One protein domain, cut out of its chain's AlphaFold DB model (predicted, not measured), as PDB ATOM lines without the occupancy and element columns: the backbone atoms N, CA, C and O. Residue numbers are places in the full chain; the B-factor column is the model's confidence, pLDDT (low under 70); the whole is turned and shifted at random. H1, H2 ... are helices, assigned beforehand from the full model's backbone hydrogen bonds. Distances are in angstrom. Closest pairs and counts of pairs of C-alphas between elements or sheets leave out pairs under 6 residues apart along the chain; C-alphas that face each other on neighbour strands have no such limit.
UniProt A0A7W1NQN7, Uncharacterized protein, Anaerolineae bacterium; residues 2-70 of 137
ATOM      1  N   LYS A   2      37.934 -39.099 -35.762       56.50
ATOM      2  CA  LYS A   2      36.578 -38.851 -35.239       56.50
ATOM      3  C   LYS A   2      35.584 -39.673 -36.067       56.50
ATOM      4  O   LYS A   2      35.432 -39.412 -37.253       56.50
ATOM      5  N   ASN A   3      34.959 -40.684 -35.467       73.19
ATOM      6  CA  ASN A   3      34.116 -41.644 -36.182       73.19
ATOM      7  C   ASN A   3      32.682 -41.108 -36.387       73.19
ATOM      8  O   ASN A   3      31.708 -41.669 -35.891       73.19
ATOM      9  N   TRP A   4      32.569 -39.943 -37.032       78.81
ATOM     10  CA  TRP A   4      31.297 -39.230 -37.223       78.81
ATOM     11  C   TRP A   4      30.327 -40.010 -38.097       78.81
ATOM     12  O   TRP A   4      29.135 -40.034 -37.814       78.81
ATOM     13  N   SER A   5      30.857 -40.694 -39.108       77.88
ATOM     14  CA  SER A   5      30.085 -41.492 -40.058       77.88
ATOM     15  C   SER A   5      29.323 -42.636 -39.386       77.88
ATOM     16  O   SER A   5      28.211 -42.930 -39.796       77.88
ATOM     17  N   ASP A   6      29.881 -43.238 -38.332       82.12
ATOM     18  CA  ASP A   6      29.214 -44.319 -37.594       82.12
ATOM     19  C   ASP A   6      28.240 -43.777 -36.534       82.12
ATOM     20  O   ASP A   6      27.208 -44.382 -36.258       82.12
ATOM     21  N   GLN A   7      28.534 -42.618 -35.937       84.12
ATOM     22  CA  GLN A   7      27.676 -42.009 -34.909       84.12
ATOM     23  C   GLN A   7      26.429 -41.332 -35.480       84.12
ATOM     24  O   GLN A   7      25.407 -41.254 -34.795       84.12
ATOM     25  N   LEU A   8      26.530 -40.821 -36.705       87.81
ATOM     26  CA  LEU A   8      25.463 -40.109 -37.402       87.81
ATOM     27  C   LEU A   8      24.815 -40.961 -38.489       87.81
ATOM     28  O   LEU A   8      23.956 -40.445 -39.197       87.81
ATOM     29  N   ASP A   9      25.178 -42.251 -38.570       87.88
ATOM     30  CA  ASP A   9      24.680 -43.200 -39.565       87.88
ATOM     31  C   ASP A   9      23.182 -43.015 -39.827       87.88
ATOM     32  O   ASP A   9      22.874 -42.707 -40.967       87.88
ATOM     33  N   PRO A  10      22.267 -42.994 -38.827       90.00
ATOM     34  CA  PRO A  10      20.821 -42.890 -39.053       90.00
ATOM     35  C   PRO A  10      20.342 -41.691 -39.879       90.00
ATOM     36  O   PRO A  10      19.273 -41.790 -40.480       90.00
ATOM     37  N   TRP A  11      21.112 -40.604 -39.945       91.12
ATOM     38  CA  TRP A  11      20.758 -39.377 -40.664       91.12
ATOM     39  C   TRP A  11      21.494 -39.204 -41.993       91.12
ATOM     40  O   TRP A  11      21.250 -38.216 -42.676       91.12
ATOM     41  N   LEU A  12      22.359 -40.152 -42.366       88.31
ATOM     42  CA  LEU A  12      23.097 -40.128 -43.627       88.31
ATOM     43  C   LEU A  12      22.355 -40.874 -44.747       88.31
ATOM     44  O   LEU A  12      21.579 -41.802 -44.487       88.31
ATOM     45  N   SER A  13      22.633 -40.505 -45.992       86.12
ATOM     46  CA  SER A  13      22.139 -41.123 -47.217       86.12
ATOM     47  C   SER A  13      22.541 -42.599 -47.316       86.12
ATOM     48  O   SER A  13      23.499 -43.073 -46.702       86.12
ATOM     49  N   VAL A  14      21.822 -43.367 -48.136       82.31
ATOM     50  CA  VAL A  14      22.143 -44.788 -48.367       82.31
ATOM     51  C   VAL A  14      23.524 -44.946 -49.023       82.31
ATOM     52  O   VAL A  14      24.241 -45.903 -48.733       82.31
ATOM     53  N   ALA A  15      23.930 -43.988 -49.862       78.56
ATOM     54  CA  ALA A  15      25.243 -43.971 -50.509       78.56
ATOM     55  C   ALA A  15      26.390 -43.707 -49.513       78.56
ATOM     56  O   ALA A  15      27.502 -44.222 -49.688       78.56
ATOM     57  N   ALA A  16      26.101 -42.989 -48.424       79.38
ATOM     58  CA  ALA A  16      27.024 -42.757 -47.318       79.38
ATOM     59  C   ALA A  16      27.151 -43.959 -46.366       79.38
ATOM     60  O   ALA A  16      28.090 -44.015 -45.562       79.38
ATOM     61  N   ARG A  17      26.264 -44.957 -46.502       79.31
ATOM     62  CA  ARG A  17      26.242 -46.223 -45.747       79.31
ATOM     63  C   ARG A  17      26.498 -47.443 -46.640       79.31
ATOM     64  O   ARG A  17      25.692 -48.377 -46.690       79.31
ATOM     65  N   PRO A  18      27.611 -47.475 -47.382       74.19
ATOM     66  CA  PRO A  18      27.916 -48.618 -48.212       74.19
ATOM     67  C   PRO A  18      28.180 -49.846 -47.327       74.19
ATOM     68  O   PRO A  18      28.785 -49.757 -46.256       74.19
ATOM     69  N   GLY A  19      27.742 -51.019 -47.785       71.94
ATOM     70  CA  GLY A  19      28.088 -52.289 -47.142       71.94
ATOM     71  C   GLY A  19      29.605 -52.538 -47.100       71.94
ATOM     72  O   GLY A  19      30.401 -51.782 -47.661       71.94
ATOM     73  N   LYS A  20      30.022 -53.633 -46.450       66.25
ATOM     74  CA  LYS A  20      31.447 -53.990 -46.300       66.25
ATOM     75  C   LYS A  20      32.196 -53.945 -47.649       66.25
ATOM     76  O   LYS A  20      31.690 -54.445 -48.650       66.25
ATOM     77  N   ASN A  21      33.411 -53.386 -47.641       64.81
ATOM     78  CA  ASN A  21      34.324 -53.231 -48.790       64.81
ATOM     79  C   ASN A  21      33.861 -52.298 -49.924       64.81
ATOM     80  O   ASN A  21      34.315 -52.434 -51.058       64.81
ATOM     81  N   LYS A  22      32.992 -51.326 -49.639       71.62
ATOM     82  CA  LYS A  22      32.612 -50.282 -50.597       71.62
ATOM     83  C   LYS A  22      32.932 -48.892 -50.041       71.62
ATOM     84  O   LYS A  22      32.899 -48.671 -48.833       71.62
ATOM     85  N   GLN A  23      33.282 -47.970 -50.932       74.38
ATOM     86  CA  GLN A  23      33.644 -46.599 -50.575       74.38
ATOM     87  C   GLN A  23      32.392 -45.781 -50.223       74.38
ATOM     88  O   GLN A  23      31.359 -45.928 -50.875       74.38
ATOM     89  N   ARG A  24      32.480 -44.944 -49.176       78.69
ATOM     90  CA  ARG A  24      31.389 -44.041 -48.776       78.69
ATOM     91  C   ARG A  24      31.318 -42.876 -49.754       78.69
ATOM     92  O   ARG A  24      32.341 -42.247 -50.020       78.69
ATOM     93  N   HIS A  25      30.120 -42.590 -50.246       76.69
ATOM     94  CA  HIS A  25      29.838 -41.404 -51.043       76.69
ATOM     95  C   HIS A  25      28.863 -40.530 -50.267       76.69
ATOM     96  O   HIS A  25      27.803 -41.009 -49.884       76.69
ATOM     97  N   PHE A  26      29.250 -39.284 -50.014       81.31
ATOM     98  CA  PHE A  26      28.434 -38.321 -49.284       81.31
ATOM     99  C   PHE A  26      27.828 -37.331 -50.274       81.31
ATOM    100  O   PHE A  26      28.551 -36.814 -51.128       81.31
ATOM    101  N   ASP A  27      26.524 -37.106 -50.169       82.00
ATOM    102  CA  ASP A  27      25.806 -36.085 -50.929       82.00
ATOM    103  C   ASP A  27      25.697 -34.764 -50.144       82.00
ATOM    104  O   ASP A  27      26.201 -34.628 -49.026       82.00
ATOM    105  N   ASP A  28      25.057 -33.756 -50.736       81.12
ATOM    106  CA  ASP A  28      24.909 -32.444 -50.102       81.12
ATOM    107  C   ASP A  28      24.119 -32.517 -48.782       81.12
ATOM    108  O   ASP A  28      24.377 -31.742 -47.862       81.12
ATOM    109  N   GLU A  29      23.186 -33.458 -48.641       82.69
ATOM    110  CA  GLU A  29      22.418 -33.620 -47.405       82.69
ATOM    111  C   GLU A  29      23.296 -34.216 -46.295       82.69
ATOM    112  O   GLU A  29      23.286 -33.732 -45.159       82.69
ATOM    113  N   ASP A  30      24.153 -35.181 -46.634       84.81
ATOM    114  CA  ASP A  30      25.170 -35.720 -45.727       84.81
ATOM    115  C   ASP A  30      26.137 -34.635 -45.237       84.81
ATOM    116  O   ASP A  30      26.505 -34.577 -44.058       84.81
ATOM    117  N   LEU A  31      26.540 -33.728 -46.132       85.81
ATOM    118  CA  LEU A  31      27.415 -32.617 -45.776       85.81
ATOM    119  C   LEU A  31      26.720 -31.629 -44.826       85.81
ATOM    120  O   LEU A  31      27.365 -31.122 -43.904       85.81
ATOM    121  N   ARG A  32      25.411 -31.386 -44.979       86.44
ATOM    122  CA  ARG A  32      24.628 -30.553 -44.044       86.44
ATOM    123  C   ARG A  32      24.551 -31.172 -42.651       86.44
ATOM    124  O   ARG A  32      24.613 -30.449 -41.651       86.44
ATOM    125  N   VAL A  33      24.454 -32.499 -42.569       88.88
ATOM    126  CA  VAL A  33      24.512 -33.247 -41.302       88.88
ATOM    127  C   VAL A  33      25.872 -33.056 -40.624       88.88
ATOM    128  O   VAL A  33      25.931 -32.759 -39.426       88.88
ATOM    129  N   PHE A  34      26.973 -33.153 -41.376       87.56
ATOM    130  CA  PHE A  34      28.312 -32.922 -40.827       87.56
ATOM    131  C   PHE A  34      28.580 -31.464 -40.454       87.56
ATOM    132  O   PHE A  34      29.236 -31.227 -39.440       87.56
ATOM    133  N   SER A  35      28.053 -30.501 -41.215       86.94
ATOM    134  CA  SER A  35      28.160 -29.069 -40.905       86.94
ATOM    135  C   SER A  35      27.534 -28.756 -39.540       86.94
ATOM    136  O   SER A  35      28.184 -28.174 -38.669       86.94
ATOM    137  N   LEU A  36      26.327 -29.276 -39.279       88.88
ATOM    138  CA  LEU A  36      25.666 -29.137 -37.976       88.88
ATOM    139  C   LEU A  36      26.457 -29.808 -36.844       88.88
ATOM    140  O   LEU A  36      26.629 -29.239 -35.765       88.88
ATOM    141  N   ALA A  37      26.954 -31.023 -37.088       86.50
ATOM    142  CA  ALA A  37      27.765 -31.741 -36.112       86.50
ATOM    143  C   ALA A  37      29.046 -30.969 -35.770       86.50
ATOM    144  O   ALA A  37      29.423 -30.877 -34.603       86.50
ATOM    145  N   GLN A  38      29.703 -30.384 -36.774       85.75
ATOM    146  CA  GLN A  38      30.886 -29.554 -36.590       85.75
ATOM    147  C   GLN A  38      30.579 -28.294 -35.783       85.75
ATOM    148  O   GLN A  38      31.372 -27.943 -34.912       85.75
ATOM    149  N   GLU A  39      29.449 -27.640 -36.035       86.75
ATOM    150  CA  GLU A  39      29.043 -26.440 -35.307       86.75
ATOM    151  C   GLU A  39      28.825 -26.728 -33.814       86.75
ATOM    152  O   GLU A  39      29.416 -26.071 -32.955       86.75
ATOM    153  N   ILE A  40      28.018 -27.742 -33.497       87.19
ATOM    154  CA  ILE A  40      27.662 -28.094 -32.115       87.19
ATOM    155  C   ILE A  40      28.888 -28.627 -31.364       87.19
ATOM    156  O   ILE A  40      29.201 -28.156 -30.270       87.19
ATOM    157  N   LEU A  41      29.633 -29.566 -31.958       85.81
ATOM    158  CA  LEU A  41      30.833 -30.128 -31.327       85.81
ATOM    159  C   LEU A  41      31.969 -29.097 -31.237       85.81
ATOM    160  O   LEU A  41      32.770 -29.149 -30.305       85.81
ATOM    161  N   GLY A  42      32.052 -28.158 -32.184       83.31
ATOM    162  CA  GLY A  42      33.014 -27.054 -32.171       83.31
ATOM    163  C   GLY A  42      32.762 -26.058 -31.039       83.31
ATOM    164  O   GLY A  42      33.713 -25.509 -30.486       83.31
ATOM    165  N   LYS A  43      31.498 -25.891 -30.633       87.62
ATOM    166  CA  LYS A  43      31.080 -25.099 -29.464       87.62
ATOM    167  C   LYS A  43      31.211 -25.857 -28.131       87.62
ATOM    168  O   LYS A  43      30.840 -25.323 -27.092       87.62
ATOM    169  N   GLY A  44      31.749 -27.080 -28.144       86.81
ATOM    170  CA  GLY A  44      31.914 -27.923 -26.954       86.81
ATOM    171  C   GLY A  44      30.696 -28.786 -26.605       86.81
ATOM    172  O   GLY A  44      30.690 -29.413 -25.546       86.81
ATOM    173  N   GLY A  45      29.687 -28.837 -27.480       87.56
ATOM    174  CA  GLY A  45      28.516 -29.696 -27.324       87.56
ATOM    175  C   GLY A  45      28.836 -31.187 -27.463       87.56
ATOM    176  O   GLY A  45      29.946 -31.591 -27.826       87.56
ATOM    177  N   LYS A  46      27.844 -32.030 -27.170       90.62
ATOM    178  CA  LYS A  46      27.962 -33.502 -27.228       90.62
ATOM    179  C   LYS A  46      27.252 -34.088 -28.448       90.62
ATOM    180  O   LYS A  46      26.362 -33.477 -29.027       90.62
ATOM    181  N   TYR A  47      27.593 -35.326 -28.814       87.19
ATOM    182  CA  TYR A  47      26.915 -36.026 -29.918       87.19
ATOM    183  C   TYR A  47      25.417 -36.205 -29.684       87.19
ATOM    184  O   TYR A  47      24.661 -36.194 -30.647       87.19
ATOM    185  N   ASP A  48      24.974 -36.350 -28.437       89.75
ATOM    186  CA  ASP A  48      23.547 -36.488 -28.136       89.75
ATOM    187  C   ASP A  48      22.768 -35.213 -28.487       89.75
ATOM    188  O   ASP A  48      21.646 -35.294 -28.977       89.75
ATOM    189  N   GLU A  49      23.393 -34.041 -28.346       88.94
ATOM    190  CA  GLU A  49      22.818 -32.755 -28.755       88.94
ATOM    191  C   GLU A  49      22.747 -32.642 -30.283       88.94
ATOM    192  O   GLU A  49      21.743 -32.185 -30.824       88.94
ATOM    193  N   VAL A  50      23.766 -33.145 -30.992       89.31
ATOM    194  CA  VAL A  50      23.747 -33.255 -32.462       89.31
ATOM    195  C   VAL A  50      22.609 -34.167 -32.917       89.31
ATOM    196  O   VAL A  50      21.837 -33.798 -33.798       89.31
ATOM    197  N   LYS A  51      22.469 -35.346 -32.302       91.75
ATOM    198  CA  LYS A  51      21.406 -36.311 -32.621       91.75
ATOM    199  C   LYS A  51      20.022 -35.729 -32.339       91.75
ATOM    200  O   LYS A  51      19.125 -35.900 -33.159       91.75
ATOM    201  N   ALA A  52      19.857 -35.011 -31.229       92.62
ATOM    202  CA  ALA A  52      18.612 -34.327 -30.895       92.62
ATOM    203  C   ALA A  52      18.265 -33.238 -31.925       92.62
ATOM    204  O   ALA A  52      17.132 -33.183 -32.402       92.62
ATOM    205  N   ALA A  53      19.238 -32.418 -32.329       89.94
ATOM    206  CA  ALA A  53      19.040 -31.400 -33.360       89.94
ATOM    207  C   ALA A  53      18.670 -32.026 -34.719       89.94
ATOM    208  O   ALA A  53      17.710 -31.603 -35.360       89.94
ATOM    209  N   LEU A  54      19.367 -33.090 -35.128       91.81
ATOM    210  CA  LEU A  54      19.078 -33.812 -36.369       91.81
ATOM    211  C   LEU A  54      17.702 -34.492 -36.359       91.81
ATOM    212  O   LEU A  54      17.027 -34.503 -37.393       91.81
ATOM    213  N   ALA A  55      17.285 -35.043 -35.214       91.06
ATOM    214  CA  ALA A  55      15.964 -35.640 -35.014       91.06
ATOM    215  C   ALA A  55      14.837 -34.600 -35.083       91.06
ATOM    216  O   ALA A  55      13.770 -34.896 -35.614       91.06
ATOM    217  N   ASN A  56      15.100 -33.368 -34.640       90.75
ATOM    218  CA  ASN A  56      14.186 -32.231 -34.780       90.75
ATOM    219  C   ASN A  56      14.176 -31.626 -36.198       90.75
ATOM    220  O   ASN A  56      13.529 -30.608 -36.430       90.75
ATOM    221  N   GLY A  57      14.895 -32.232 -37.149       88.06
ATOM    222  CA  GLY A  57      14.964 -31.773 -38.534       88.06
ATOM    223  C   GLY A  57      15.939 -30.619 -38.769       88.06
ATOM    224  O   GLY A  57      16.021 -30.125 -39.890       88.06
ATOM    225  N   SER A  58      16.711 -30.198 -37.761       89.62
ATOM    226  CA  SER A  58      17.764 -29.205 -37.966       89.62
ATOM    227  C   SER A  58      18.862 -29.775 -38.862       89.62
ATOM    228  O   SER A  58      19.225 -30.954 -38.773       89.62
ATOM    229  N   ARG A  59      19.394 -28.925 -39.736       89.25
ATOM    230  CA  ARG A  59      20.494 -29.217 -40.656       89.25
ATOM    231  C   ARG A  59      21.426 -28.014 -40.689       89.25
ATOM    232  O   ARG A  59      20.979 -26.894 -40.465       89.25
ATOM    233  N   GLY A  60      22.711 -28.262 -40.917       84.94
ATOM    234  CA  GLY A  60      23.698 -27.197 -41.025       84.94
ATOM    235  C   GLY A  60      23.581 -26.502 -42.372       84.94
ATOM    236  O   GLY A  60      23.089 -27.082 -43.343       84.94
ATOM    237  N   GLU A  61      24.065 -25.272 -42.441       82.94
ATOM    238  CA  GLU A  61      24.209 -24.579 -43.714       82.94
ATOM    239  C   GLU A  61      25.515 -25.008 -44.384       82.94
ATOM    240  O   GLU A  61      26.563 -25.134 -43.738       82.94
ATOM    241  N   LEU A  62      25.442 -25.277 -45.688       71.94
ATOM    242  CA  LEU A  62      26.632 -25.461 -46.504       71.94
ATOM    243  C   LEU A  62      27.073 -24.098 -47.023       71.94
ATOM    244  O   LEU A  62      26.238 -23.368 -47.559       71.94
ATOM    245  N   PRO A  63      28.367 -23.756 -46.930       66.31
ATOM    246  CA  PRO A  63      28.896 -22.633 -47.683       66.31
ATOM    247  C   PRO A  63      28.593 -22.853 -49.171       66.31
ATOM    248  O   PRO A  63      28.891 -23.927 -49.705       66.31
ATOM    249  N   GLU A  64      28.046 -21.844 -49.859       60.56
ATOM    250  CA  GLU A  64      27.792 -21.912 -51.313       60.56
ATOM    251  C   GLU A  64      29.062 -22.283 -52.103       60.56
ATOM    252  O   GLU A  64      29.012 -22.892 -53.168       60.56
ATOM    253  N   THR A  65      30.232 -22.003 -51.532       52.31
ATOM    254  CA  THR A  65      31.534 -22.496 -51.971       52.31
ATOM    255  C   THR A  65      31.909 -23.791 -51.245       52.31
ATOM    256  O   THR A  65      32.791 -23.832 -50.388       52.31
ATOM    257  N   SER A  66      31.290 -24.900 -51.650       49.16
ATOM    258  CA  SER A  66      31.647 -26.269 -51.230       49.16
ATOM    259  C   SER A  66      32.984 -26.757 -51.829       49.16
ATOM    260  O   SER A  66      33.113 -27.886 -52.289       49.16
ATOM    261  N   LEU A  67      34.006 -25.897 -51.848       48.59
ATOM    262  CA  LEU A  67      35.379 -26.215 -52.270       48.59
ATOM    263  C   LEU A  67      36.361 -26.246 -51.090       48.59
ATOM    264  O   LEU A  67      37.498 -26.686 -51.243       48.59
ATOM    265  N   THR A  68      35.940 -25.800 -49.905       47.69
ATOM    266  CA  THR A  68      36.847 -25.574 -48.765       47.69
ATOM    267  C   THR A  68      36.972 -26.785 -47.827       47.69
ATOM    268  O   THR A  68      37.831 -26.796 -46.952       47.69
ATOM    269  N   LEU A  69      36.167 -27.837 -48.019       47.75
ATOM    270  CA  LEU A  69      36.198 -29.083 -47.226       47.75
ATOM    271  C   LEU A  69      36.993 -30.216 -47.895       47.75
ATOM    272  O   LEU A  69      36.820 -31.395 -47.592       47.75
ATOM    273  N   VAL A  70      37.901 -29.860 -48.796       48.34
ATOM    274  CA  VAL A  70      38.867 -30.790 -49.370       48.34
ATOM    275  C   VAL A  70      40.013 -30.971 -48.352       48.34
ATOM    276  O   VAL A  70      40.605 -29.971 -47.938       48.34
TER     277      VAL A  70
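Overview. This is residues 2 to 70 of the 137 residues of an uncharacterized protein of Anaerolineae bacterium (UniProt A0A7W1NQN7). A helical hairpin of H2 and the shorter H3 makes the regular part of this domain, with the small helix H1 near both and a long loop before the hairpin that reaches out as far as Asn 21. After the hairpin comes a second long stretch with no named element, residues 56 to 70. The printed part has 69 residues, with three named helices in the order H1, H2, H3 and no named strand; the class is all helix, though only 28 residues are in named elements. The whole is compact, with a radius of gyration of the C-alphas of 12.1 A, and rounded, spanning 34 by 28 by 22 A.

Arrangement. Start at H1, residues 4 to 7, and look across to H2, residues 28 to 42: they are close but not clearly touching, and their closest C-alphas, those of Trp 4 and Phe 34, are 7.9 A apart. H1 is also close to but not clearly touching H3, residues 47 to 55; here the closest C-alphas, those of Gln 7 and Tyr 47, are 7.8 A apart. H2 and H3 form a helical hairpin and touch, with the C-alphas of Ala 37 and Val 50 closest at 5.6 A. Their lines stand at a steep tilt of 40 degrees, opposite ways. In H2 and H3 every O i to N i+4 pair is within hydrogen-bond range; H1 is too short for such a pair, and its one O i to N i+3 pair is within range.

Along the chain. Find C-alpha 4 at (31.297, -39.230, -37.223); from there H1 runs 5.1 A to C-alpha 7. Find C-alpha 28 at (24.909, -32.444, -50.102), where H2 begins its 20.4 A to C-alpha 42. H3 runs 12.1 A from C-alpha 47 to C-alpha 55, at (15.964, -35.640, -35.014).

Size, cuts and confidence. The C-alphas farthest apart, those of Asn 21 and Lys 43, are 34.3 A apart. The link from H1 to H2 is long, with 20 residues, and that from H2 to H3 is tight, with 4. The printed part has no cut. Its mean pLDDT is 80.0; look for values under 70 at residue 2, residues 20 to 21 and residues 63 to 70.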